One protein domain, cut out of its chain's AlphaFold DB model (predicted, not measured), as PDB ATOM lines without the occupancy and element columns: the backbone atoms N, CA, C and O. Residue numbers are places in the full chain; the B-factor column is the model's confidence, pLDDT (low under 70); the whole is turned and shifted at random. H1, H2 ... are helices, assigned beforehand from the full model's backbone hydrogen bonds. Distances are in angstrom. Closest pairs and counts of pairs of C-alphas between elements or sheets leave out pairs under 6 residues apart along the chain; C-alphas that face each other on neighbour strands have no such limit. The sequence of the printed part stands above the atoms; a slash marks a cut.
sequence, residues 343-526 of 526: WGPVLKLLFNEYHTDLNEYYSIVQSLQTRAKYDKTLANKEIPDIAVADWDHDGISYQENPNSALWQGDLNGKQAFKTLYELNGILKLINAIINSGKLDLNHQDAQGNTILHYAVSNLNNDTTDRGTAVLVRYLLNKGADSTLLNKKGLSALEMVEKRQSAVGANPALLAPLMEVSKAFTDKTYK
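AT A GLANCE: This is residues 343 to 526 of the 526 residues of an uncharacterized protein of Paraburkholderia insulsa (UniProt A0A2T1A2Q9). Two long helices, H1 and H3, run side by side in opposite directions, and the remaining helices are set toward one side of this pair. There H5, near the middle, has H7 alongside it, H6 folds back on H7 as a helical hairpin, and the two short helices both pack on H5, H2 also touching H3 and H4 also touching H1 and, only just, H6. The printed part has 184 residues with seven named helices, H1 to H7 in order along it, and no named strand; the class is all helix. It is compact, with a radius of gyration of the C-alphas of 17.0 A and spans of 52 by 41 by 27 A.

HOW THE PARTS SIT: H1, residues 343 to 372, and H3, residues 413 to 435, touch closest at the C-alphas of Asp 357 and Leu 423, 5.5 A apart, and run opposite ways at a shallow tilt of 33 degrees, only just short of steep. H2, residues 388 to 392, touches H3 at residues 427 to 431 alone, closest at the C-alphas of Trp 391 and Leu 427, 6.5 A. H4, residues 451 to 455, touches H1 at residues 344 to 351 alone, closest at the C-alphas of Lys 348 and Tyr 454, 6.2 A. H5, residues 465 to 477, is the hub, touching H1, H2, H4 and H7. H5 and H1 only just touch, with 3 pairs of C-alphas within 8 A, the closest being Leu 358 and Gly 467 at 7.0 A, at a steep tilt of 48 degrees. H5 and H7, residues 507 to 521, run the same way at a shallow tilt of 5 degrees, with the closest C-alphas, Ala 469 and Val 516, 4.2 A apart. H6, residues 492 to 503, forms a hairpin with H7, at a shallow tilt of 16 degrees, closest at the C-alphas of Gln 500 and Leu 510, 6.0 A. H1 and H6 are apart. Every O i to N i+4 pair is within hydrogen-bond range in H1, H3, H4, H5 and H6; H7 has 8 of 11, and H2 has 0 of 1 but 2 of 2 O i to N i+3 pairs.

IN THESE COORDINATES: H1 begins at C-alpha 343, (102.959, 41.446, -50.292), and is 41.4 A long. H3 is 32.0 A, H5 18.1 A, H6 17.3 A and H7 20.2 A; H2 and H4 have five residues each. H7 ends at C-alpha 521, (93.034, 17.575, -45.921).

THE WHOLE: The C-alphas farthest apart, those of Lys 376 and Ala 446, are 54.3 A from each other. The printed part has no cut. The links H1 to H2, H2 to H3, H3 to H4 and H5 to H6 are long, H4 to H5 is short and H6 to H7 is tight. The mean pLDDT of the printed part is 89.9; residues 399 to 401, 409 to 412, 461, 463 and 526 are under 70.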
ATOM      1  N   TRP A 343     103.165  42.435 -51.340       94.12
ATOM      2  CA  TRP A 343     102.959  41.446 -50.292       94.12
ATOM      3  C   TRP A 343     103.554  40.076 -50.610       94.12
ATOM      4  O   TRP A 343     103.962  39.387 -49.680       94.12
ATOM      5  N   GLY A 344     103.632  39.683 -51.886       91.12
ATOM      6  CA  GLY A 344     104.242  38.411 -52.284       91.12
ATOM      7  C   GLY A 344     105.702  38.311 -51.816       91.12
ATOM      8  O   GLY A 344     106.011  37.448 -50.991       91.12
ATOM      9  N   PRO A 345     106.584  39.231 -52.255       89.44
ATOM     10  CA  PRO A 345     107.971  39.304 -51.789       89.44
ATOM     11  C   PRO A 345     108.102  39.459 -50.273       89.44
ATOM     12  O   PRO A 345     108.887  38.746 -49.649       89.44
ATOM     13  N   VAL A 346     107.303  40.344 -49.664       93.06
ATOM     14  CA  VAL A 346     107.320  40.572 -48.211       93.06
ATOM     15  C   VAL A 346     107.039  39.278 -47.453       93.06
ATOM     16  O   VAL A 346     107.815  38.888 -46.586       93.06
ATOM     17  N   LEU A 347     105.950  38.582 -47.779       94.69
ATOM     18  CA  LEU A 347     105.577  37.353 -47.084       94.69
ATOM     19  C   LEU A 347     106.557  36.224 -47.362       94.69
ATOM     20  O   LEU A 347     106.821  35.434 -46.465       94.69
ATOM     21  N   LYS A 348     107.141  36.164 -48.559       91.81
ATOM     22  CA  LYS A 348     108.200  35.202 -48.857       91.81
ATOM     23  C   LYS A 348     109.417  35.406 -47.951       91.81
ATOM     24  O   LYS A 348     109.918  34.433 -47.391       91.81
ATOM     25  N   LEU A 349     109.849  36.651 -47.742       91.44
ATOM     26  CA  LEU A 349     110.934  36.982 -46.813       91.44
ATOM     27  C   LEU A 349     110.575  36.634 -45.366       91.44
ATOM     28  O   LEU A 349     111.351  35.961 -44.692       91.44
ATOM     29  N   LEU A 350     109.382  37.022 -44.914       94.62
ATOM     30  CA  LEU A 350     108.926  36.724 -43.555       94.62
ATOM     31  C   LEU A 350     108.745  35.217 -43.326       94.62
ATOM     32  O   LEU A 350     109.035  34.717 -42.245       94.62
ATOM     33  N   PHE A 351     108.317  34.464 -44.341       94.75
ATOM     34  CA  PHE A 351     108.271  33.008 -44.278       94.75
ATOM     35  C   PHE A 351     109.672  32.415 -44.217       94.75
ATOM     36  O   PHE A 351     109.873  31.483 -43.448       94.75
ATOM     37  N   ASN A 352     110.647  32.926 -44.971       91.50
ATOM     38  CA  ASN A 352     112.033  32.465 -44.851       91.50
ATOM     39  C   ASN A 352     112.555  32.660 -43.418       91.50
ATOM     40  O   ASN A 352     113.057  31.704 -42.833       91.50
ATOM     41  N   GLU A 353     112.369  33.854 -42.845       92.38
ATOM     42  CA  GLU A 353     112.736  34.158 -41.454       92.38
ATOM     43  C   GLU A 353     112.015  33.224 -40.470       92.38
ATOM     44  O   GLU A 353     112.660  32.588 -39.639       92.38
ATOM     45  N   TYR A 354     110.701  33.038 -40.638       94.12
ATOM     46  CA  TYR A 354     109.908  32.097 -39.844       94.12
ATOM     47  C   TYR A 354     110.482  30.679 -39.886       94.12
ATOM     48  O   TYR A 354     110.655  30.065 -38.839       94.12
ATOM     49  N   HIS A 355     110.819  30.151 -41.067       92.69
ATOM     50  CA  HIS A 355     111.409  28.817 -41.182       92.69
ATOM     51  C   HIS A 355     112.793  28.748 -40.520       92.69
ATOM     52  O   HIS A 355     113.126  27.726 -39.918       92.69
ATOM     53  N   THR A 356     113.607  29.801 -40.607       91.31
ATOM     54  CA  THR A 356     114.909  29.866 -39.930       91.31
ATOM     55  C   THR A 356     114.753  29.816 -38.409       91.31
ATOM     56  O   THR A 356     115.342  28.933 -37.780       91.31
ATOM     57  N   ASP A 357     113.917  30.678 -37.833       91.62
ATOM     58  CA  ASP A 357     113.689  30.736 -36.383       91.62
ATOM     59  C   ASP A 357     113.022  29.448 -35.873       91.62
ATOM     60  O   ASP A 357     113.366  28.917 -34.815       91.62
ATOM     61  N   LEU A 358     112.115  28.874 -36.666       91.88
ATOM     62  CA  LEU A 358     111.452  27.612 -36.361       91.88
ATOM     63  C   LEU A 358     112.423  26.413 -36.384       91.88
ATOM     64  O   LEU A 358     112.304  25.523 -35.540       91.88
ATOM     65  N   ASN A 359     113.395  26.374 -37.306       91.25
ATOM     66  CA  ASN A 359     114.448  25.342 -37.328       91.25
ATOM     67  C   ASN A 359     115.288  25.405 -36.051       91.25
ATOM     68  O   ASN A 359     115.555  24.375 -35.425       91.25
ATOM     69  N   GLU A 360     115.687  26.610 -35.643       90.50
ATOM     70  CA  GLU A 360     116.437  26.790 -34.403       90.50
ATOM     71  C   GLU A 360     115.601  26.356 -33.188       90.50
ATOM     72  O   GLU A 360     116.082  25.607 -32.333       90.50
ATOM     73  N   TYR A 361     114.320  26.729 -33.159       90.88
ATOM     74  CA  TYR A 361     113.401  26.359 -32.089       90.88
ATOM     75  C   TYR A 361     113.225  24.840 -31.972       90.88
ATOM     76  O   TYR A 361     113.355  24.276 -30.882       90.88
ATOM     77  N   TYR A 362     112.994  24.138 -33.085       90.31
ATOM     78  CA  TYR A 362     112.826  22.685 -33.049       90.31
ATOM     79  C   TYR A 362     114.108  21.936 -32.684       90.31
ATOM     80  O   TYR A 362     114.028  20.891 -32.035       90.31
ATOM     81  N   SER A 363     115.283  22.470 -33.027       89.31
ATOM     82  CA  SER A 363     116.567  21.928 -32.564       89.31
ATOM     83  C   SER A 363     116.667  21.951 -31.029       89.31
ATOM     84  O   SER A 363     117.073  20.965 -30.396       89.31
ATOM     85  N   ILE A 364     116.199  23.038 -30.405       88.38
ATOM     86  CA  ILE A 364     116.094  23.157 -28.945       88.38
ATOM     87  C   ILE A 364     115.064  22.160 -28.393       88.38
ATOM     88  O   ILE A 364     115.382  21.393 -27.480       88.38
ATOM     89  N   VAL A 365     113.857  22.107 -28.967       88.12
ATOM     90  CA  VAL A 365     112.782  21.183 -28.554       88.12
ATOM     91  C   VAL A 365     113.242  19.723 -28.604       88.12
ATOM     92  O   VAL A 365     113.047  18.983 -27.642       88.12
ATOM     93  N   GLN A 366     113.915  19.294 -29.672       88.62
ATOM     94  CA  GLN A 366     114.438  17.929 -29.797       88.62
ATOM     95  C   GLN A 366     115.527  17.615 -28.776       88.62
ATOM     96  O   GLN A 366     115.579  16.504 -28.233       88.62
ATOM     97  N   SER A 367     116.392  18.591 -28.494       88.81
ATOM     98  CA  SER A 367     117.417  18.468 -27.460       88.81
ATOM     99  C   SER A 367     116.770  18.269 -26.085       88.81
ATOM    100  O   SER A 367     117.157  17.361 -25.344       88.81
ATOM    101  N   LEU A 368     115.712  19.034 -25.784       88.69
ATOM    102  CA  LEU A 368     114.916  18.895 -24.563       88.69
ATOM    103  C   LEU A 368     114.222  17.531 -24.492       88.69
ATOM    104  O   LEU A 368     114.359  16.824 -23.496       88.69
ATOM    105  N   GLN A 369     113.549  17.106 -25.561       89.75
ATOM    106  CA  GLN A 369     112.880  15.803 -25.634       89.75
ATOM    107  C   GLN A 369     113.859  14.637 -25.460       89.75
ATOM    108  O   GLN A 369     113.553  13.646 -24.796       89.75
ATOM    109  N   THR A 370     115.055  14.737 -26.042       91.25
ATOM    110  CA  THR A 370     116.095  13.711 -25.909       91.25
ATOM    111  C   THR A 370     116.594  13.626 -24.476       91.25
ATOM    112  O   THR A 370     116.709  12.527 -23.931       91.25
ATOM    113  N   ARG A 371     116.836  14.771 -23.836       89.75
ATOM    114  CA  ARG A 371     117.262  14.820 -22.439       89.75
ATOM    115  C   ARG A 371     116.168  14.349 -21.480       89.75
ATOM    116  O   ARG A 371     116.481  13.636 -20.529       89.75
ATOM    117  N   ALA A 372     114.901  14.662 -21.752       91.69
ATOM    118  CA  ALA A 372     113.757  14.258 -20.934       91.69
ATOM    119  C   ALA A 372     113.659  12.730 -20.754       91.69
ATOM    120  O   ALA A 372     113.143  12.257 -19.746       91.69
ATOM    121  N   LYS A 373     114.218  11.942 -21.686       94.25
ATOM    122  CA  LYS A 373     114.296  10.473 -21.583       94.25
ATOM    123  C   LYS A 373     115.181   9.988 -20.430       94.25
ATOM    124  O   LYS A 373     114.986   8.874 -19.947       94.25
ATOM    125  N   TYR A 374     116.149  10.797 -20.003       94.50
ATOM    126  CA  TYR A 374     117.150  10.426 -18.996       94.50
ATOM    127  C   TYR A 374     117.124  11.340 -17.761       94.50
ATOM    128  O   TYR A 374     117.579  10.937 -16.690       94.50
ATOM    129  N   ASP A 375     116.562  12.542 -17.884       92.00
ATOM    130  CA  ASP A 375     116.407  13.512 -16.807       92.00
ATOM    131  C   ASP A 375     114.971  13.497 -16.261       92.00
ATOM    132  O   ASP A 375     114.045  14.046 -16.857       92.00
ATOM    133  N   LYS A 376     114.787  12.890 -15.080       92.12
ATOM    134  CA  LYS A 376     113.477  12.788 -14.409       92.12
ATOM    135  C   LYS A 376     112.861  14.144 -14.067       92.12
ATOM    136  O   LYS A 376     111.646  14.219 -13.897       92.12
ATOM    137  N   THR A 377     113.678  15.186 -13.911       88.88
ATOM    138  CA  THR A 377     113.171  16.530 -13.615       88.88
ATOM    139  C   THR A 377     112.545  17.158 -14.852       88.88
ATOM    140  O   THR A 377     111.493  17.780 -14.729       88.88
ATOM    141  N   LEU A 378     113.129  16.903 -16.028       89.12
ATOM    142  CA  LEU A 378     112.660  17.373 -17.330       89.12
ATOM    143  C   LEU A 378     111.517  16.512 -17.893       89.12
ATOM    144  O   LEU A 378     110.647  17.029 -18.579       89.12
ATOM    145  N   ALA A 379     111.469  15.217 -17.563       91.56
ATOM    146  CA  ALA A 379     110.434  14.281 -18.025       91.56
ATOM    147  C   ALA A 379     108.992  14.710 -17.697       91.56
ATOM    148  O   ALA A 379     108.061  14.316 -18.393       91.56
ATOM    149  N   ASN A 380     108.810  15.504 -16.637       89.94
ATOM    150  CA  ASN A 380     107.508  16.018 -16.204       89.94
ATOM    151  C   ASN A 380     107.285  17.486 -16.601       89.94
ATOM    152  O   ASN A 380     106.316  18.095 -16.146       89.94
ATOM    153  N   LYS A 381     108.203  18.079 -17.374       90.12
ATOM    154  CA  LYS A 381     108.091  19.458 -17.844       90.12
ATOM    155  C   LYS A 381     107.376  19.503 -19.184       90.12
ATOM    156  O   LYS A 381     107.542  18.631 -20.033       90.12
ATOM    157  N   GLU A 382     106.602  20.556 -19.366       89.19
ATOM    158  CA  GLU A 382     105.968  20.888 -20.628       89.19
ATOM    159  C   GLU A 382     107.029  21.405 -21.599       89.19
ATOM    160  O   GLU A 382     107.783  22.325 -21.281       89.19
ATOM    161  N   ILE A 383     107.104  20.806 -22.782       87.31
ATOM    162  CA  ILE A 383     107.888  21.339 -23.892       87.31
ATOM    163  C   ILE A 383     106.866  22.003 -24.807       87.31
ATOM    164  O   ILE A 383     106.061  21.268 -25.385       87.31
ATOM    165  N   PRO A 384     106.833  23.348 -24.889       85.56
ATOM    166  CA  PRO A 384     105.889  24.023 -25.761       85.56
ATOM    167  C   PRO A 384     106.074  23.535 -27.196       85.56
ATOM    168  O   PRO A 384     107.177  23.173 -27.609       85.56
ATOM    169  N   ASP A 385     104.973  23.488 -27.923       87.25
ATOM    170  CA  ASP A 385     104.927  23.125 -29.329       87.25
ATOM    171  C   ASP A 385     104.092  24.189 -30.031       87.25
ATOM    172  O   ASP A 385     103.198  24.768 -29.410       87.25
ATOM    173  N   ILE A 386     104.390  24.461 -31.297       88.31
ATOM    174  CA  ILE A 386     103.628  25.445 -32.060       88.31
ATOM    175  C   ILE A 386     102.310  24.822 -32.523       88.31
ATOM    176  O   ILE A 386     102.277  23.725 -33.085       88.31
ATOM    177  N   ALA A 387     101.221  25.541 -32.302       89.88
ATOM    178  CA  ALA A 387      99.873  25.162 -32.680       89.88
ATOM    179  C   ALA A 387      99.205  26.271 -33.494       89.88
ATOM    180  O   ALA A 387      99.615  27.430 -33.496       89.88
ATOM    181  N   VAL A 388      98.114  25.928 -34.181       88.38
ATOM    182  CA  VAL A 388      97.353  26.908 -34.978       88.38
ATOM    183  C   VAL A 388      96.812  28.026 -34.090       88.38
ATOM    184  O   VAL A 388      96.808  29.184 -34.488       88.38
ATOM    185  N   ALA A 389      96.410  27.686 -32.862       88.62
ATOM    186  CA  ALA A 389      95.920  28.653 -31.891       88.62
ATOM    187  C   ALA A 389      96.976  29.701 -31.510       88.62
ATOM    188  O   ALA A 389      96.600  30.821 -31.183       88.62
ATOM    189  N   ASP A 390      98.271  29.385 -31.571       90.19
ATOM    190  CA  ASP A 390      99.327  30.351 -31.251       90.19
ATOM    191  C   ASP A 390      99.356  31.508 -32.254       90.19
ATOM    192  O   ASP A 390      99.644  32.642 -31.888       90.19
ATOM    193  N   TRP A 391      98.969  31.270 -33.508       91.00
ATOM    194  CA  TRP A 391      98.859  32.334 -34.508       91.00
ATOM    195  C   TRP A 391      97.759  33.344 -34.177       91.00
ATOM    196  O   TRP A 391      97.917  34.533 -34.440       91.00
ATOM    197  N   ASP A 392      96.658  32.887 -33.577       87.94
ATOM    198  CA  ASP A 392      95.563  33.763 -33.152       87.94
ATOM    199  C   ASP A 392      95.840  34.443 -31.794       87.94
ATOM    200  O   ASP A 392      95.187  35.431 -31.467       87.94
ATOM    201  N   HIS A 393      96.820  33.957 -31.020       87.56
ATOM    202  CA  HIS A 393      97.230  34.523 -29.725       87.56
ATOM    203  C   HIS A 393      98.578  35.256 -29.780       87.56
ATOM    204  O   HIS A 393      99.240  35.417 -28.754       87.56
ATOM    205  N   ASP A 394      98.977  35.729 -30.963       84.19
ATOM    206  CA  ASP A 394     100.197  36.514 -31.161       84.19
ATOM    207  C   ASP A 394     101.493  35.768 -30.767       84.19
ATOM    208  O   ASP A 394     102.473  36.367 -30.321       84.19
ATOM    209  N   GLY A 395     101.521  34.452 -30.950       87.81
ATOM    210  CA  GLY A 395     102.689  33.600 -30.767       87.81
ATOM    211  C   GLY A 395     102.476  32.456 -29.782       87.81
ATOM    212  O   GLY A 395     101.440  32.327 -29.133       87.81
ATOM    213  N   ILE A 396     103.501  31.616 -29.671       84.81
ATOM    214  CA  ILE A 396     103.557  30.498 -28.734       84.81
ATOM    215  C   ILE A 396     103.527  31.070 -27.324       84.81
ATOM    216  O   ILE A 396     104.420  31.832 -26.934       84.81
ATOM    217  N   SER A 397     102.505  30.697 -26.554       78.75
ATOM    218  CA  SER A 397     102.384  31.125 -25.164       78.75
ATOM    219  C   SER A 397     103.585  30.640 -24.353       78.75
ATOM    220  O   SER A 397     103.754  29.451 -24.088       78.75
ATOM    221  N   TYR A 398     104.395  31.590 -23.895       70.69
ATOM    222  CA  TYR A 398     105.487  31.359 -22.960       70.69
ATOM    223  C   TYR A 398     105.219  32.183 -21.703       70.69
ATOM    224  O   TYR A 398     105.790  33.239 -21.461       70.69
ATOM    225  N   GLN A 399     104.292  31.732 -20.865       62.38
ATOM    226  CA  GLN A 399     104.332  32.223 -19.490       62.38
ATOM    227  C   GLN A 399     105.627  31.707 -18.855       62.38
ATOM    228  O   GLN A 399     106.090  30.615 -19.207       62.38
ATOM    229  N   GLU A 400     106.219  32.481 -17.941       63.72
ATOM    230  CA  GLU A 400     107.275  32.002 -17.044       63.72
ATOM    231  C   GLU A 400     106.688  30.895 -16.161       63.72
ATOM    232  O   GLU A 400     106.306  31.092 -15.012       63.72
ATOM    233  N   ASN A 401     106.487  29.729 -16.762       67.06
ATOM    234  CA  ASN A 401     105.870  28.586 -16.148       67.06
ATOM    235  C   ASN A 401     107.015  27.771 -15.560       67.06
ATOM    236  O   ASN A 401     107.806  27.213 -16.328       67.06
ATOM    237  N   PRO A 402     107.093  27.625 -14.226       73.25
ATOM    238  CA  PRO A 402     108.086  26.763 -13.602       73.25
ATOM    239  C   PRO A 402     108.014  25.321 -14.119       73.25
ATOM    240  O   PRO A 402     108.967  24.564 -13.949       73.25
ATOM    241  N   ASN A 403     106.896  24.917 -14.738       82.75
ATOM    242  CA  ASN A 403     106.720  23.617 -15.376       82.75
ATOM    243  C   ASN A 403     107.177  23.550 -16.838       82.75
ATOM    244  O   ASN A 403     107.172  22.450 -17.374       82.75
ATOM    245  N   SER A 404     107.607  24.641 -17.476       85.56
ATOM    246  CA  SER A 404     108.148  24.583 -18.839       85.56
ATOM    247  C   SER A 404     109.621  24.161 -18.847       85.56
ATOM    248  O   SER A 404     110.443  24.624 -18.055       85.56
ATOM    249  N   ALA A 405     109.945  23.266 -19.775       86.31
ATOM    250  CA  ALA A 405     111.271  22.722 -20.029       86.31
ATOM    251  C   ALA A 405     112.286  23.791 -20.462       86.31
ATOM    252  O   ALA A 405     113.483  23.636 -20.223       86.31
ATOM    253  N   LEU A 406     111.811  24.886 -21.067       82.69
ATOM    254  CA  LEU A 406     112.653  25.981 -21.562       82.69
ATOM    255  C   LEU A 406     113.368  26.737 -20.427       82.69
ATOM    256  O   LEU A 406     114.400  27.361 -20.658       82.69
ATOM    257  N   TRP A 407     112.846  26.653 -19.197       77.25
ATOM    258  CA  TRP A 407     113.383  27.333 -18.012       77.25
ATOM    259  C   TRP A 407     114.445  26.531 -17.257       77.25
ATOM    260  O   TRP A 407     114.947  26.983 -16.228       77.25
ATOM    261  N   GLN A 408     114.795  25.331 -17.721       76.81
ATOM    262  CA  GLN A 408     115.810  24.534 -17.047       76.81
ATOM    263  C   GLN A 408     117.203  25.112 -17.360       76.81
ATOM    264  O   GLN A 408     117.711  24.990 -18.472       76.81
ATOM    265  N   GLY A 409     117.778  25.814 -16.374       63.16
ATOM    266  CA  GLY A 409     118.885  26.771 -16.541       63.16
ATOM    267  C   GLY A 409     120.192  26.235 -17.132       63.16
ATOM    268  O   GLY A 409     121.040  27.019 -17.536       63.16
ATOM    269  N   ASP A 410     120.358  24.924 -17.257       67.25
ATOM    270  CA  ASP A 410     121.542  24.308 -17.858       67.25
ATOM    271  C   ASP A 410     121.417  24.050 -19.376       67.25
ATOM    272  O   ASP A 410     122.347  23.523 -19.985       67.25
ATOM    273  N   LEU A 411     120.296  24.424 -20.012       58.41
ATOM    274  CA  LEU A 411     119.968  24.066 -21.405       58.41
ATOM    275  C   LEU A 411     120.036  25.208 -22.416       58.41
ATOM    276  O   LEU A 411     119.250  25.246 -23.358       58.41
ATOM    277  N   ASN A 412     120.982  26.136 -22.271       64.19
ATOM    278  CA  ASN A 412     120.985  27.356 -23.082       64.19
ATOM    279  C   ASN A 412     119.629  28.078 -22.983       64.19
ATOM    280  O   ASN A 412     119.142  28.585 -23.991       64.19
ATOM    281  N   GLY A 413     119.001  28.121 -21.797       71.38
ATOM    282  CA  GLY A 413     117.672  28.722 -21.614       71.38
ATOM    283  C   GLY A 413     117.585  30.114 -22.246       71.38
ATOM    284  O   GLY A 413     116.640  30.412 -22.966       71.38
ATOM    285  N   LYS A 414     118.654  30.915 -22.130       74.19
ATOM    286  CA  LYS A 414     118.777  32.205 -22.822       74.19
ATOM    287  C   LYS A 414     118.611  32.103 -24.347       74.19
ATOM    288  O   LYS A 414     117.894  32.912 -24.927       74.19
ATOM    289  N   GLN A 415     119.275  31.145 -24.996       80.88
ATOM    290  CA  GLN A 415     119.133  30.928 -26.439       80.88
ATOM    291  C   GLN A 415     117.713  30.475 -26.772       80.88
ATOM    292  O   GLN A 415     117.114  31.008 -27.694       80.88
ATOM    293  N   ALA A 416     117.148  29.563 -25.976       81.50
ATOM    294  CA  ALA A 416     115.787  29.084 -26.170       81.50
ATOM    295  C   ALA A 416     114.747  30.212 -26.101       81.50
ATOM    296  O   ALA A 416     113.882  30.305 -26.972       81.50
ATOM    297  N   PHE A 417     114.862  31.107 -25.115       82.25
ATOM    298  CA  PHE A 417     113.998  32.284 -25.019       82.25
ATOM    299  C   PHE A 417     114.235  33.280 -26.144       82.25
ATOM    300  O   PHE A 417     113.268  33.841 -26.647       82.25
ATOM    301  N   LYS A 418     115.490  33.486 -26.556       84.69
ATOM    302  CA  LYS A 418     115.810  34.337 -27.704       84.69
ATOM    303  C   LYS A 418     115.126  33.840 -28.968       84.69
ATOM    304  O   LYS A 418     114.363  34.595 -29.561       84.69
ATOM    305  N   THR A 419     115.332  32.579 -29.318       87.69
ATOM    306  CA  THR A 419     114.721  31.973 -30.499       87.69
ATOM    307  C   THR A 419     113.193  32.009 -30.421       87.69
ATOM    308  O   THR A 419     112.540  32.353 -31.397       87.69
ATOM    309  N   LEU A 420     112.599  31.728 -29.254       88.88
ATOM    310  CA  LEU A 420     111.144  31.796 -29.082       88.88
ATOM    311  C   LEU A 420     110.594  33.224 -29.198       88.88
ATOM    312  O   LEU A 420     109.521  33.432 -29.757       88.88
ATOM    313  N   TYR A 421     111.315  34.211 -28.669       88.62
ATOM    314  CA  TYR A 421     110.960  35.621 -28.798       88.62
ATOM    315  C   TYR A 421     111.014  36.080 -30.258       88.62
ATOM    316  O   TYR A 421     110.091  36.752 -30.714       88.62
ATOM    317  N   GLU A 422     112.064  35.696 -30.989       90.31
ATOM    318  CA  GLU A 422     112.224  35.987 -32.417       90.31
ATOM    319  C   GLU A 422     111.107  35.324 -33.234       90.31
ATOM    320  O   GLU A 422     110.383  36.025 -33.945       90.31
ATOM    321  N   LEU A 423     110.850  34.034 -32.986       93.06
ATOM    322  CA  LEU A 423     109.750  33.282 -33.586       93.06
ATOM    323  C   LEU A 423     108.387  33.946 -33.321       93.06
ATOM    324  O   LEU A 423     107.590  34.151 -34.233       93.06
ATOM    325  N   ASN A 424     108.110  34.348 -32.081       92.69
ATOM    326  CA  ASN A 424     106.871  35.052 -31.752       92.69
ATOM    327  C   ASN A 424     106.791  36.431 -32.419       92.69
ATOM    328  O   ASN A 424     105.706  36.867 -32.802       92.69
ATOM    329  N   GLY A 425     107.920  37.117 -32.589       93.62
ATOM    330  CA  GLY A 425     107.986  38.372 -33.326       93.62
ATOM    331  C   GLY A 425     107.578  38.202 -34.790       93.62
ATOM    332  O   GLY A 425     106.701  38.918 -35.279       93.62
ATOM    333  N   ILE A 426     108.153  37.218 -35.483       94.94
ATOM    334  CA  ILE A 426     107.823  36.964 -36.889       94.94
ATOM    335  C   ILE A 426     106.373  36.489 -37.068       94.94
ATOM    336  O   ILE A 426     105.679  36.975 -37.964       94.94
ATOM    337  N   LEU A 427     105.863  35.647 -36.158       95.00
ATOM    338  CA  LEU A 427     104.451  35.244 -36.122       95.00
ATOM    339  C   LEU A 427     103.518  36.457 -36.042       95.00
ATOM    340  O   LEU A 427     102.574  36.563 -36.824       95.00
ATOM    341  N   LYS A 428     103.812  37.407 -35.148       95.88
ATOM    342  CA  LYS A 428     103.025  38.637 -34.995       95.88
ATOM    343  C   LYS A 428     103.042  39.506 -36.249       95.88
ATOM    344  O   LYS A 428     101.996  40.040 -36.612       95.88
ATOM    345  N   LEU A 429     104.191  39.657 -36.915       96.88
ATOM    346  CA  LEU A 429     104.282  40.428 -38.164       96.88
ATOM    347  C   LEU A 429     103.400  39.811 -39.254       96.88
ATOM    348  O   LEU A 429     102.590  40.509 -39.863       96.88
ATOM    349  N   ILE A 430     103.508  38.497 -39.459       97.00
ATOM    350  CA  ILE A 430     102.704  37.776 -40.454       97.00
ATOM    351  C   ILE A 430     101.207  37.870 -40.109       97.00
ATOM    352  O   ILE A 430     100.393  38.192 -40.978       97.00
ATOM    353  N   ASN A 431     100.841  37.646 -38.842       96.38
ATOM    354  CA  ASN A 431      99.463  37.726 -38.351       96.38
ATOM    355  C   ASN A 431      98.864  39.127 -38.568       96.38
ATOM    356  O   ASN A 431      97.734  39.250 -39.040       96.38
ATOM    357  N   ALA A 432      99.629  40.188 -38.289       97.31
ATOM    358  CA  ALA A 432      99.206  41.570 -38.508       97.31
ATOM    359  C   ALA A 432      98.952  41.869 -39.996       97.31
ATOM    360  O   ALA A 432      97.927  42.465 -40.330       97.31
ATOM    361  N   ILE A 433      99.824  41.403 -40.900       97.38
ATOM    362  CA  ILE A 433      99.629  41.558 -42.351       97.38
ATOM    363  C   ILE A 433      98.348  40.849 -42.801       97.38
ATOM    364  O   ILE A 433      97.514  41.453 -43.475       97.38
ATOM    365  N   ILE A 434      98.159  39.590 -42.407       97.12
ATOM    366  CA  ILE A 434      97.015  38.775 -42.837       97.12
ATOM    367  C   ILE A 434      95.697  39.332 -42.292       97.12
ATOM    368  O   ILE A 434      94.736  39.499 -43.042       97.12
ATOM    369  N   ASN A 435      95.652  39.693 -41.007       96.62
ATOM    370  CA  ASN A 435      94.440  40.221 -40.380       96.62
ATOM    371  C   ASN A 435      94.143  41.682 -40.761       96.62
ATOM    372  O   ASN A 435      93.048  42.165 -40.478       96.62
ATOM    373  N   SER A 436      95.067  42.388 -41.421       97.25
ATOM    374  CA  SER A 436      94.831  43.763 -41.890       97.25
ATOM    375  C   SER A 436      93.729  43.865 -42.955       97.25
ATOM    376  O   SER A 436      93.203  44.954 -43.199       97.25
ATOM    377  N   GLY A 437      93.419  42.758 -43.643       96.44
ATOM    378  CA  GLY A 437      92.514  42.737 -44.795       96.44
ATOM    379  C   GLY A 437      93.047  43.480 -46.029       96.44
ATOM    380  O   GLY A 437      92.310  43.654 -46.996       96.44
ATOM    381  N   LYS A 438      94.309  43.940 -46.009       96.06
ATOM    382  CA  LYS A 438      94.989  44.591 -47.147       96.06
ATOM    383  C   LYS A 438      95.669  43.598 -48.090       96.06
ATOM    384  O   LYS A 438      96.114  43.983 -49.168       96.06
ATOM    385  N   LEU A 439      95.778  42.348 -47.656       96.12
ATOM    386  CA  LEU A 439      96.368  41.233 -48.377       96.12
ATOM    387  C   LEU A 439      95.261  40.397 -49.025       96.12
ATOM    388  O   LEU A 439      94.344  39.953 -48.335       96.12
ATOM    389  N   ASP A 440      95.389  40.115 -50.319       97.38
ATOM    390  CA  ASP A 440      94.614  39.061 -50.971       97.38
ATOM    391  C   ASP A 440      95.380  37.733 -50.856       97.38
ATOM    392  O   ASP A 440      96.417  37.530 -51.491       97.38
ATOM    393  N   LEU A 441      94.872  36.820 -50.021       97.56
ATOM    394  CA  LEU A 441      95.473  35.499 -49.798       97.56
ATOM    395  C   LEU A 441      95.470  34.619 -51.056       97.56
ATOM    396  O   LEU A 441      96.256  33.674 -51.145       97.56
ATOM    397  N   ASN A 442      94.600  34.927 -52.017       98.12
ATOM    398  CA  ASN A 442      94.396  34.150 -53.235       98.12
ATOM    399  C   ASN A 442      95.024  34.805 -54.466       98.12
ATOM    400  O   ASN A 442      94.913  34.260 -55.564       98.12
ATOM    401  N   HIS A 443      95.719  35.932 -54.285       97.00
ATOM    402  CA  HIS A 443      96.503  36.540 -55.346       97.00
ATOM    403  C   HIS A 443      97.535  35.537 -55.870       97.00
ATOM    404  O   HIS A 443      98.286  34.931 -55.100       97.00
ATOM    405  N   GLN A 444      97.550  35.363 -57.189       95.75
ATOM    406  CA  GLN A 444      98.530  34.555 -57.893       95.75
ATOM    407  C   GLN A 444      99.575  35.479 -58.510       95.75
ATOM    408  O   GLN A 444      99.209  36.369 -59.274       95.75
ATOM    409  N   ASP A 445     100.847  35.231 -58.199       93.25
ATOM    410  CA  ASP A 445     101.965  35.886 -58.877       93.25
ATOM    411  C   ASP A 445     102.018  35.498 -60.368       93.25
ATOM    412  O   ASP A 445     101.243  34.678 -60.878       93.25
ATOM    413  N   ALA A 446     103.009  36.020 -61.080       90.19
ATOM    414  CA  ALA A 446     103.137  35.796 -62.501       90.19
ATOM    415  C   ALA A 446     103.578  34.368 -62.812       90.19
ATOM    416  O   ALA A 446     103.537  33.957 -63.964       90.19
ATOM    417  N   GLN A 447     103.977  33.571 -61.825       91.25
ATOM    418  CA  GLN A 447     104.194  32.135 -61.946       91.25
ATOM    419  C   GLN A 447     102.957  31.331 -61.525       91.25
ATOM    420  O   GLN A 447     102.991  30.102 -61.580       91.25
ATOM    421  N   GLY A 448     101.857  31.989 -61.165       95.25
ATOM    422  CA  GLY A 448     100.625  31.399 -60.665       95.25
ATOM    423  C   GLY A 448     100.698  30.966 -59.193       95.25
ATOM    424  O   GLY A 448      99.801  30.273 -58.717       95.25
ATOM    425  N   ASN A 449     101.763  31.295 -58.466       95.81
ATOM    426  CA  ASN A 449     101.913  30.923 -57.067       95.81
ATOM    427  C   ASN A 449     101.092  31.855 -56.175       95.81
ATOM    428  O   ASN A 449     101.145  33.073 -56.297       95.81
ATOM    429  N   THR A 450     100.378  31.254 -55.232       97.25
ATOM    430  CA  THR A 450      99.710  31.942 -54.121       97.25
ATOM    431  C   THR A 450     100.589  31.936 -52.872       97.25
ATOM    432  O   THR A 450     101.615  31.253 -52.815       97.25
ATOM    433  N   ILE A 451     100.135  32.598 -51.805       97.12
ATOM    434  CA  ILE A 451     100.788  32.537 -50.490       97.12
ATOM    435  C   ILE A 451     100.981  31.097 -49.981       97.12
ATOM    436  O   ILE A 451     102.013  30.790 -49.386       97.12
ATOM    437  N   LEU A 452     100.038  30.187 -50.268       97.94
ATOM    438  CA  LEU A 452     100.156  28.773 -49.896       97.94
ATOM    439  C   LEU A 452     101.305  28.080 -50.631       97.94
ATOM    440  O   LEU A 452     101.970  27.231 -50.046       97.94
ATOM    441  N   HIS A 453     101.571  28.450 -51.887       97.50
ATOM    442  CA  HIS A 453     102.695  27.902 -52.646       97.50
ATOM    443  C   HIS A 453     104.035  28.343 -52.041       97.50
ATOM    444  O   HIS A 453     104.952  27.530 -51.943       97.50
ATOM    445  N   TYR A 454     104.144  29.601 -51.595       95.31
ATOM    446  CA  TYR A 454     105.341  30.090 -50.905       95.31
ATOM    447  C   TYR A 454     105.514  29.470 -49.518       95.31
ATOM    448  O   TYR A 454     106.629  29.118 -49.144       95.31
ATOM    449  N   ALA A 455     104.424  29.263 -48.771       95.50
ATOM    450  CA  ALA A 455     104.485  28.605 -47.468       95.50
ATOM    451  C   ALA A 455     105.123  27.205 -47.561       95.50
ATOM    452  O   ALA A 455     105.854  26.807 -46.660       95.50
ATOM    453  N   VAL A 456     104.902  26.482 -48.669       96.12
ATOM    454  CA  VAL A 456     105.441  25.127 -48.893       96.12
ATOM    455  C   VAL A 456     106.677  25.078 -49.805       96.12
ATOM    456  O   VAL A 456     107.188  23.992 -50.089       96.12
ATOM    457  N   SER A 457     107.194  26.211 -50.297       92.12
ATOM    458  CA  SER A 457     108.319  26.196 -51.247       92.12
ATOM    459  C   SER A 457     109.650  25.816 -50.596       92.12
ATOM    460  O   SER A 457     110.516  25.249 -51.263       92.12
ATOM    461  N   ASN A 458     109.790  26.082 -49.294       84.19
ATOM    462  CA  ASN A 458     111.018  25.870 -48.522       84.19
ATOM    463  C   ASN A 458     110.979  24.649 -47.613       84.19
ATOM    464  O   ASN A 458     111.809  24.544 -46.710       84.19
ATOM    465  N   LEU A 459     110.063  23.709 -47.862       86.25
ATOM    466  CA  LEU A 459     110.152  22.395 -47.232       86.25
ATOM    467  C   LEU A 459     111.590  21.899 -47.411       86.25
ATOM    468  O   LEU A 459     112.200  22.109 -48.460       86.25
ATOM    469  N   ASN A 460     112.188  21.316 -46.391       77.06
ATOM    470  CA  ASN A 460     113.558  20.798 -46.450       77.06
ATOM    471  C   ASN A 460     113.620  19.343 -45.972       77.06
ATOM    472  O   ASN A 460     114.700  18.755 -45.959       77.06
ATOM    473  N   ASN A 461     112.449  18.733 -45.736       67.94
ATOM    474  CA  ASN A 461     112.281  17.391 -45.188       67.94
ATOM    475  C   ASN A 461     112.889  17.263 -43.779       67.94
ATOM    476  O   ASN A 461     113.342  16.182 -43.396       67.94
ATOM    477  N   ASP A 462     112.958  18.376 -43.052       73.44
ATOM    478  CA  ASP A 462     113.394  18.437 -41.664       73.44
ATOM    479  C   ASP A 462     112.166  18.616 -40.755       73.44
ATOM    480  O   ASP A 462     111.011  18.731 -41.166       73.44
ATOM    481  N   THR A 463     112.430  18.639 -39.465       67.25
ATOM    482  CA  THR A 463     111.491  18.836 -38.369       67.25
ATOM    483  C   THR A 463     110.727  20.162 -38.399       67.25
ATOM    484  O   THR A 463     109.726  20.287 -37.694       67.25
ATOM    485  N   THR A 464     111.100  21.115 -39.261       75.12
ATOM    486  CA  THR A 464     110.335  22.349 -39.488       75.12
ATOM    487  C   THR A 464     109.037  22.169 -40.242       75.12
ATOM    488  O   THR A 464     108.144  23.003 -40.081       75.12
ATOM    489  N   ASP A 465     108.864  21.067 -40.973       83.88
ATOM    490  CA  ASP A 465     107.647  20.855 -41.754       83.88
ATOM    491  C   ASP A 465     106.391  20.803 -40.848       83.88
ATOM    492  O   ASP A 465     105.298  21.128 -41.302       83.88
ATOM    493  N   ARG A 466     106.519  20.509 -39.538       87.38
ATOM    494  CA  ARG A 466     105.403  20.655 -38.582       87.38
ATOM    495  C   ARG A 466     104.951  22.109 -38.436       87.38
ATOM    496  O   ARG A 466     103.761  22.387 -38.532       87.38
ATOM    497  N   GLY A 467     105.863  23.056 -38.217       91.50
ATOM    498  CA  GLY A 467     105.459  24.463 -38.142       91.50
ATOM    499  C   GLY A 467     105.029  25.013 -39.505       91.50
ATOM    500  O   GLY A 467     104.156  25.880 -39.552       91.50
ATOM    501  N   THR A 468     105.533  24.469 -40.618       94.44
ATOM    502  CA  THR A 468     104.964  24.742 -41.947       94.44
ATOM    503  C   THR A 468     103.529  24.223 -42.062       94.44
ATOM    504  O   THR A 468     102.671  24.937 -42.572       94.44
ATOM    505  N   ALA A 469     103.226  23.029 -41.546       94.81
ATOM    506  CA  ALA A 469     101.870  22.481 -41.517       94.81
ATOM    507  C   ALA A 469     100.916  23.378 -40.710       94.81
ATOM    508  O   ALA A 469      99.806  23.670 -41.160       94.81
ATOM    509  N   VAL A 470     101.376  23.890 -39.565       94.06
ATOM    510  CA  VAL A 470     100.625  24.858 -38.754       94.06
ATOM    511  C   VAL A 470     100.386  26.166 -39.517       94.06
ATOM    512  O   VAL A 470      99.246  26.630 -39.555       94.06
ATOM    513  N   LEU A 471     101.406  26.733 -40.176       95.31
ATOM    514  CA  LEU A 471     101.268  27.932 -41.018       95.31
ATOM    515  C   LEU A 471     100.261  27.705 -42.157       95.31
ATOM    516  O   LEU A 471      99.346  28.505 -42.339       95.31
ATOM    517  N   VAL A 472     100.390  26.603 -42.900       96.81
ATOM    518  CA  VAL A 472      99.456  26.225 -43.974       96.81
ATOM    519  C   VAL A 472      98.037  26.165 -43.432       96.81
ATOM    520  O   VAL A 472      97.124  26.754 -44.006       96.81
ATOM    521  N   ARG A 473      97.842  25.492 -42.297       95.75
ATOM    522  CA  ARG A 473      96.527  25.374 -41.685       95.75
ATOM    523  C   ARG A 473      95.952  26.724 -41.284       95.75
ATOM    524  O   ARG A 473      94.781  26.991 -41.550       95.75
ATOM    525  N   TYR A 474      96.763  27.564 -40.661       95.75
ATOM    526  CA  TYR A 474      96.372  28.916 -40.307       95.75
ATOM    527  C   TYR A 474      95.930  29.713 -41.551       95.75
ATOM    528  O   TYR A 474      94.843  30.284 -41.549       95.75
ATOM    529  N   LEU A 475      96.686  29.658 -42.654       97.06
ATOM    530  CA  LEU A 475      96.327  30.317 -43.916       97.06
ATOM    531  C   LEU A 475      95.001  29.806 -44.503       97.06
ATOM    532  O   LEU A 475      94.170  30.604 -44.938       97.06
ATOM    533  N   LEU A 476      94.764  28.490 -44.470       97.12
ATOM    534  CA  LEU A 476      93.493  27.894 -44.899       97.12
ATOM    535  C   LEU A 476      92.323  28.375 -44.030       97.12
ATOM    536  O   LEU A 476      91.269  28.731 -44.555       97.12
ATOM    537  N   ASN A 477      92.517  28.459 -42.710       95.50
ATOM    538  CA  ASN A 477      91.509  28.988 -41.787       95.50
ATOM    539  C   ASN A 477      91.194  30.471 -42.043       95.50
ATOM    540  O   ASN A 477      90.080  30.913 -41.767       95.50
ATOM    541  N   LYS A 478      92.148  31.235 -42.592       96.38
ATOM    542  CA  LYS A 478      91.958  32.635 -43.010       96.38
ATOM    543  C   LYS A 478      91.364  32.779 -44.420       96.38
ATOM    544  O   LYS A 478      91.106  33.898 -44.847       96.38
ATOM    545  N   GLY A 479      91.083  31.673 -45.114       97.00
ATOM    546  CA  GLY A 479      90.383  31.666 -46.404       97.00
ATOM    547  C   GLY A 479      91.283  31.564 -47.638       97.00
ATOM    548  O   GLY A 479      90.820  31.862 -48.741       97.00
ATOM    549  N   ALA A 480      92.545  31.151 -47.480       97.62
ATOM    550  CA  ALA A 480      93.390  30.824 -48.623       97.62
ATOM    551  C   ALA A 480      92.844  29.592 -49.379       97.62
ATOM    552  O   ALA A 480      92.497  28.578 -48.772       97.62
ATOM    553  N   ASP A 481      92.786  29.670 -50.705       98.06
ATOM    554  CA  ASP A 481      92.283  28.631 -51.598       98.06
ATOM    555  C   ASP A 481      93.419  27.686 -52.006       98.06
ATOM    556  O   ASP A 481      94.333  28.036 -52.757       98.06
ATOM    557  N   SER A 482      93.357  26.453 -51.506       97.75
ATOM    558  CA  SER A 482      94.332  25.407 -51.811       97.75
ATOM    559  C   SER A 482      94.183  24.791 -53.201       97.75
ATOM    560  O   SER A 482      95.019  23.972 -53.572       97.75
ATOM    561  N   THR A 483      93.120  25.109 -53.942       97.81
ATOM    562  CA  THR A 483      92.825  24.513 -55.255       97.81
ATOM    563  C   THR A 483      93.427  25.293 -56.421       97.81
ATOM    564  O   THR A 483      93.492  24.775 -57.536       97.81
ATOM    565  N   LEU A 484      93.900  26.519 -56.170       98.44
ATOM    566  CA  LEU A 484      94.552  27.350 -57.177       98.44
ATOM    567  C   LEU A 484      95.842  26.686 -57.665       98.44
ATOM    568  O   LEU A 484      96.694  26.294 -56.868       98.44
ATOM    569  N   LEU A 485      95.969  26.573 -58.987       98.31
ATOM    570  CA  LEU A 485      97.113  25.960 -59.655       98.31
ATOM    571  C   LEU A 485      98.073  27.034 -60.148       98.31
ATOM    572  O   LEU A 485      97.656  27.998 -60.794       98.31
ATOM    573  N   ASN A 486      99.367  26.825 -59.930       97.38
ATOM    574  CA  ASN A 486     100.390  27.655 -60.547       97.38
ATOM    575  C   ASN A 486     100.555  27.362 -62.052       97.38
ATOM    576  O   ASN A 486      99.953  26.439 -62.604       97.38
ATOM    577  N   LYS A 487     101.424  28.107 -62.747       95.56
ATOM    578  CA  LYS A 487     101.711  27.913 -64.184       95.56
ATOM    579  C   LYS A 487     102.327  26.546 -64.518       95.56
ATOM    580  O   LYS A 487     102.395  26.183 -65.689       95.56
ATOM    581  N   LYS A 488     102.768  25.768 -63.520       95.94
ATOM    582  CA  LYS A 488     103.197  24.368 -63.693       95.94
ATOM    583  C   LYS A 488     102.029  23.380 -63.573       95.94
ATOM    584  O   LYS A 488     102.269  22.178 -63.656       95.94
ATOM    585  N   GLY A 489     100.802  23.868 -63.379       97.69
ATOM    586  CA  GLY A 489      99.610  23.054 -63.170       97.69
ATOM    587  C   GLY A 489      99.598  22.345 -61.820       97.69
ATOM    588  O   GLY A 489      99.011  21.277 -61.727       97.69
ATOM    589  N   LEU A 490     100.298  22.888 -60.816       98.19
ATOM    590  CA  LEU A 490     100.372  22.312 -59.476       98.19
ATOM    591  C   LEU A 490      99.732  23.265 -58.477       98.19
ATOM    592  O   LEU A 490     100.081  24.442 -58.453       98.19
ATOM    593  N   SER A 491      98.857  22.738 -57.635       98.25
ATOM    594  CA  SER A 491      98.438  23.353 -56.380       98.25
ATOM    595  C   SER A 491      99.553  23.296 -55.333       98.25
ATOM    596  O   SER A 491     100.531  22.547 -55.459       98.25
ATOM    597  N   ALA A 492      99.379  24.040 -54.239       98.00
ATOM    598  CA  ALA A 492     100.284  23.967 -53.096       98.00
ATOM    599  C   ALA A 492     100.351  22.545 -52.499       98.00
ATOM    600  O   ALA A 492     101.442  22.075 -52.186       98.00
ATOM    601  N   LEU A 493      99.226  21.821 -52.412       97.94
ATOM    602  CA  LEU A 493      99.212  20.429 -51.942       97.94
ATOM    603  C   LEU A 493      99.995  19.505 -52.889       97.94
ATOM    604  O   LEU A 493     100.841  18.736 -52.435       97.94
ATOM    605  N   GLU A 494      99.784  19.619 -54.201       97.81
ATOM    606  CA  GLU A 494     100.499  18.796 -55.187       97.81
ATOM    607  C   GLU A 494     102.013  19.072 -55.187       97.81
ATOM    608  O   GLU A 494     102.807  18.168 -55.458       97.81
ATOM    609  N   MET A 495     102.456  20.288 -54.834       97.38
ATOM    610  CA  MET A 495     103.881  20.564 -54.597       97.38
ATOM    611  C   MET A 495     104.443  19.739 -53.429       97.38
ATOM    612  O   MET A 495     105.552  19.205 -53.546       97.38
ATOM    613  N   VAL A 496     103.683  19.593 -52.338       96.62
ATOM    614  CA  VAL A 496     104.058  18.760 -51.182       96.62
ATOM    615  C   VAL A 496     104.104  17.283 -51.581       96.62
ATOM    616  O   VAL A 496     105.107  16.613 -51.342       96.62
ATOM    617  N   GLU A 497     103.070  16.773 -52.254       95.69
ATOM    618  CA  GLU A 497     102.977  15.366 -52.685       95.69
ATOM    619  C   GLU A 497     104.076  14.983 -53.687       95.69
ATOM    620  O   GLU A 497     104.690  13.911 -53.606       95.69
ATOM    621  N   LYS A 498     104.396  15.892 -54.614       95.75
ATOM    622  CA  LYS A 498     105.524  15.726 -55.532       95.75
ATOM    623  C   LYS A 498     106.843  15.593 -54.771       95.75
ATOM    624  O   LYS A 498     107.694  14.790 -55.156       95.75
ATOM    625  N   ARG A 499     107.016  16.348 -53.684       93.56
ATOM    626  CA  ARG A 499     108.208  16.272 -52.836       93.56
ATOM    627  C   ARG A 499     108.256  14.989 -52.007       93.56
ATOM    628  O   ARG A 499     109.312  14.364 -51.950       93.56
ATOM    629  N   GLN A 500     107.125  14.550 -51.457       93.94
ATOM    630  CA  GLN A 500     106.998  13.248 -50.789       93.94
ATOM    631  C   GLN A 500     107.418  12.104 -51.716       93.94
ATOM    632  O   GLN A 500     108.199  11.234 -51.340       93.94
ATOM    633  N   SER A 501     106.965  12.153 -52.969       94.38
ATOM    634  CA  SER A 501     107.340  11.171 -53.987       94.38
ATOM    635  C   SER A 501     108.847  11.182 -54.278       94.38
ATOM    636  O   SER A 501     109.437  10.130 -54.517       94.38
ATOM    637  N   ALA A 502     109.489  12.355 -54.225       93.62
ATOM    638  CA  ALA A 502     110.921  12.507 -54.484       93.62
ATOM    639  C   ALA A 502     111.817  11.978 -53.349       93.62
ATOM    640  O   ALA A 502     112.913  11.493 -53.628       93.62
ATOM    641  N   VAL A 503     111.379  12.045 -52.084       92.31
ATOM    642  CA  VAL A 503     112.155  11.520 -50.938       92.31
ATOM    643  C   VAL A 503     112.040  10.001 -50.765       92.31
ATOM    644  O   VAL A 503     112.828   9.395 -50.035       92.31
ATOM    645  N   GLY A 504     111.085   9.369 -51.454       91.88
ATOM    646  CA  GLY A 504     110.857   7.927 -51.418       91.88
ATOM    647  C   GLY A 504     110.344   7.427 -50.062       91.88
ATOM    648  O   GLY A 504     109.678   8.140 -49.320       91.88
ATOM    649  N   ALA A 505     110.657   6.174 -49.725       93.75
ATOM    650  CA  ALA A 505     110.152   5.505 -48.522       93.75
ATOM    651  C   ALA A 505     110.948   5.816 -47.235       93.75
ATOM    652  O   ALA A 505     110.835   5.064 -46.269       93.75
ATOM    653  N   ASN A 506     111.782   6.866 -47.207       91.44
ATOM    654  CA  ASN A 506     112.555   7.225 -46.015       91.44
ATOM    655  C   ASN A 506     111.625   7.830 -44.943       91.44
ATOM    656  O   ASN A 506     111.201   8.975 -45.106       91.44
ATOM    657  N   PRO A 507     111.336   7.130 -43.826       89.88
ATOM    658  CA  PRO A 507     110.339   7.592 -42.859       89.88
ATOM    659  C   PRO A 507     110.716   8.913 -42.185       89.88
ATOM    660  O   PRO A 507     109.829   9.692 -41.851       89.88
ATOM    661  N   ALA A 508     112.017   9.181 -42.015       88.38
ATOM    662  CA  ALA A 508     112.501  10.403 -41.376       88.38
ATOM    663  C   ALA A 508     112.239  11.655 -42.227       88.38
ATOM    664  O   ALA A 508     111.983  12.715 -41.675       88.38
ATOM    665  N   LEU A 509     112.263  11.512 -43.556       88.94
ATOM    666  CA  LEU A 509     112.000  12.603 -44.502       88.94
ATOM    667  C   LEU A 509     110.522  12.676 -44.899       88.94
ATOM    668  O   LEU A 509     110.020  13.740 -45.245       88.94
ATOM    669  N   LEU A 510     109.824  11.537 -44.878       91.75
ATOM    670  CA  LEU A 510     108.430  11.446 -45.292       91.75
ATOM    671  C   LEU A 510     107.467  11.920 -44.198       91.75
ATOM    672  O   LEU A 510     106.495  12.602 -44.510       91.75
ATOM    673  N   ALA A 511     107.715  11.573 -42.930       91.75
ATOM    674  CA  ALA A 511     106.796  11.905 -41.840       91.75
ATOM    675  C   ALA A 511     106.537  13.421 -41.692       91.75
ATOM    676  O   ALA A 511     105.365  13.786 -41.597       91.75
ATOM    677  N   PRO A 512     107.551  14.309 -41.746       90.12
ATOM    678  CA  PRO A 512     107.318  15.751 -41.653       90.12
ATOM    679  C   PRO A 512     106.498  16.292 -42.842       90.12
ATOM    680  O   PRO A 512     105.518  17.010 -42.649       90.12
ATOM    681  N   LEU A 513     106.779  15.836 -44.068       93.56
ATOM    682  CA  LEU A 513     105.985  16.196 -45.250       93.56
ATOM    683  C   LEU A 513     104.535  15.691 -45.173       93.56
ATOM    684  O   LEU A 513     103.629  16.340 -45.695       93.56
ATOM    685  N   MET A 514     104.299  14.522 -44.566       93.81
ATOM    686  CA  MET A 514     102.945  13.994 -44.367       93.81
ATOM    687  C   MET A 514     102.123  14.883 -43.433       93.81
ATOM    688  O   MET A 514     100.919  15.012 -43.644       93.81
ATOM    689  N   GLU A 515     102.744  15.508 -42.430       93.25
ATOM    690  CA  GLU A 515     102.067  16.482 -41.567       93.25
ATOM    691  C   GLU A 515     101.594  17.702 -42.364       93.25
ATOM    692  O   GLU A 515     100.443  18.118 -42.223       93.25
ATOM    693  N   VAL A 516     102.414  18.201 -43.292       95.56
ATOM    694  CA  VAL A 516     102.021  19.304 -44.186       95.56
ATOM    695  C   VAL A 516     100.852  18.898 -45.085       95.56
ATOM    696  O   VAL A 516      99.875  19.634 -45.178       95.56
ATOM    697  N   SER A 517     100.875  17.707 -45.697       96.00
ATOM    698  CA  SER A 517      99.729  17.218 -46.488       96.00
ATOM    699  C   SER A 517      98.456  17.036 -45.656       96.00
ATOM    700  O   SER A 517      97.354  17.313 -46.137       96.00
ATOM    701  N   LYS A 518      98.576  16.594 -44.397       95.50
ATOM    702  CA  LYS A 518      97.428  16.501 -43.483       95.50
ATOM    703  C   LYS A 518      96.820  17.872 -43.201       95.50
ATOM    704  O   LYS A 518      95.597  17.961 -43.143       95.50
ATOM    705  N   ALA A 519      97.622  18.933 -43.092       95.81
ATOM    706  CA  ALA A 519      97.113  20.288 -42.865       95.81
ATOM    707  C   ALA A 519      96.146  20.771 -43.966       95.81
ATOM    708  O   ALA A 519      95.213  21.517 -43.667       95.81
ATOM    709  N   PHE A 520      96.315  20.302 -45.210       96.44
ATOM    710  CA  PHE A 520      95.396  20.589 -46.321       96.44
ATOM    711  C   PHE A 520      94.092  19.781 -46.279       96.44
ATOM    712  O   PHE A 520      93.069  20.240 -46.784       96.44
ATOM    713  N   THR A 521      94.113  18.566 -45.728       93.56
ATOM    714  CA  THR A 521      93.034  17.575 -45.921       93.56
ATOM    715  C   THR A 521      92.205  17.317 -44.669       93.56
ATOM    716  O   THR A 521      90.989  17.130 -44.753       93.56
ATOM    717  N   ASP A 522      92.832  17.318 -43.498       91.69
ATOM    718  CA  ASP A 522      92.134  17.205 -42.224       91.69
ATOM    719  C   ASP A 522      91.326  18.490 -42.005       91.69
ATOM    720  O   ASP A 522      91.809  19.562 -42.332       91.69
ATOM    721  N   LYS A 523      90.119  18.447 -41.433       79.69
ATOM    722  CA  LYS A 523      89.355  19.650 -41.014       79.69
ATOM    723  C   LYS A 523      89.583  20.021 -39.548       79.69
ATOM    724  O   LYS A 523      89.200  21.099 -39.112       79.69
ATOM    725  N   THR A 524      90.219  19.126 -38.800       75.81
ATOM    726  CA  THR A 524      90.418  19.190 -37.352       75.81
ATOM    727  C   THR A 524      91.881  19.176 -36.913       75.81
ATOM    728  O   THR A 524      92.111  19.054 -35.718       75.81
ATOM    729  N   TYR A 525      92.842  19.325 -37.839       74.19
ATOM    730  CA  TYR A 525      94.279  19.483 -37.555       74.19
ATOM    731  C   TYR A 525      94.500  20.373 -36.324       74.19
ATOM    732  O   TYR A 525      94.095  21.541 -36.342       74.19
ATOM    733  N   LYS A 526      95.043  19.770 -35.261       58.66
ATOM    734  CA  LYS A 526      95.233  20.380 -33.940       58.66
ATOM    735  C   LYS A 526      96.668  20.814 -33.752       58.66
ATOM    736  O   LYS A 526      97.547  19.968 -34.035       58.66
TER     737      LYS A 526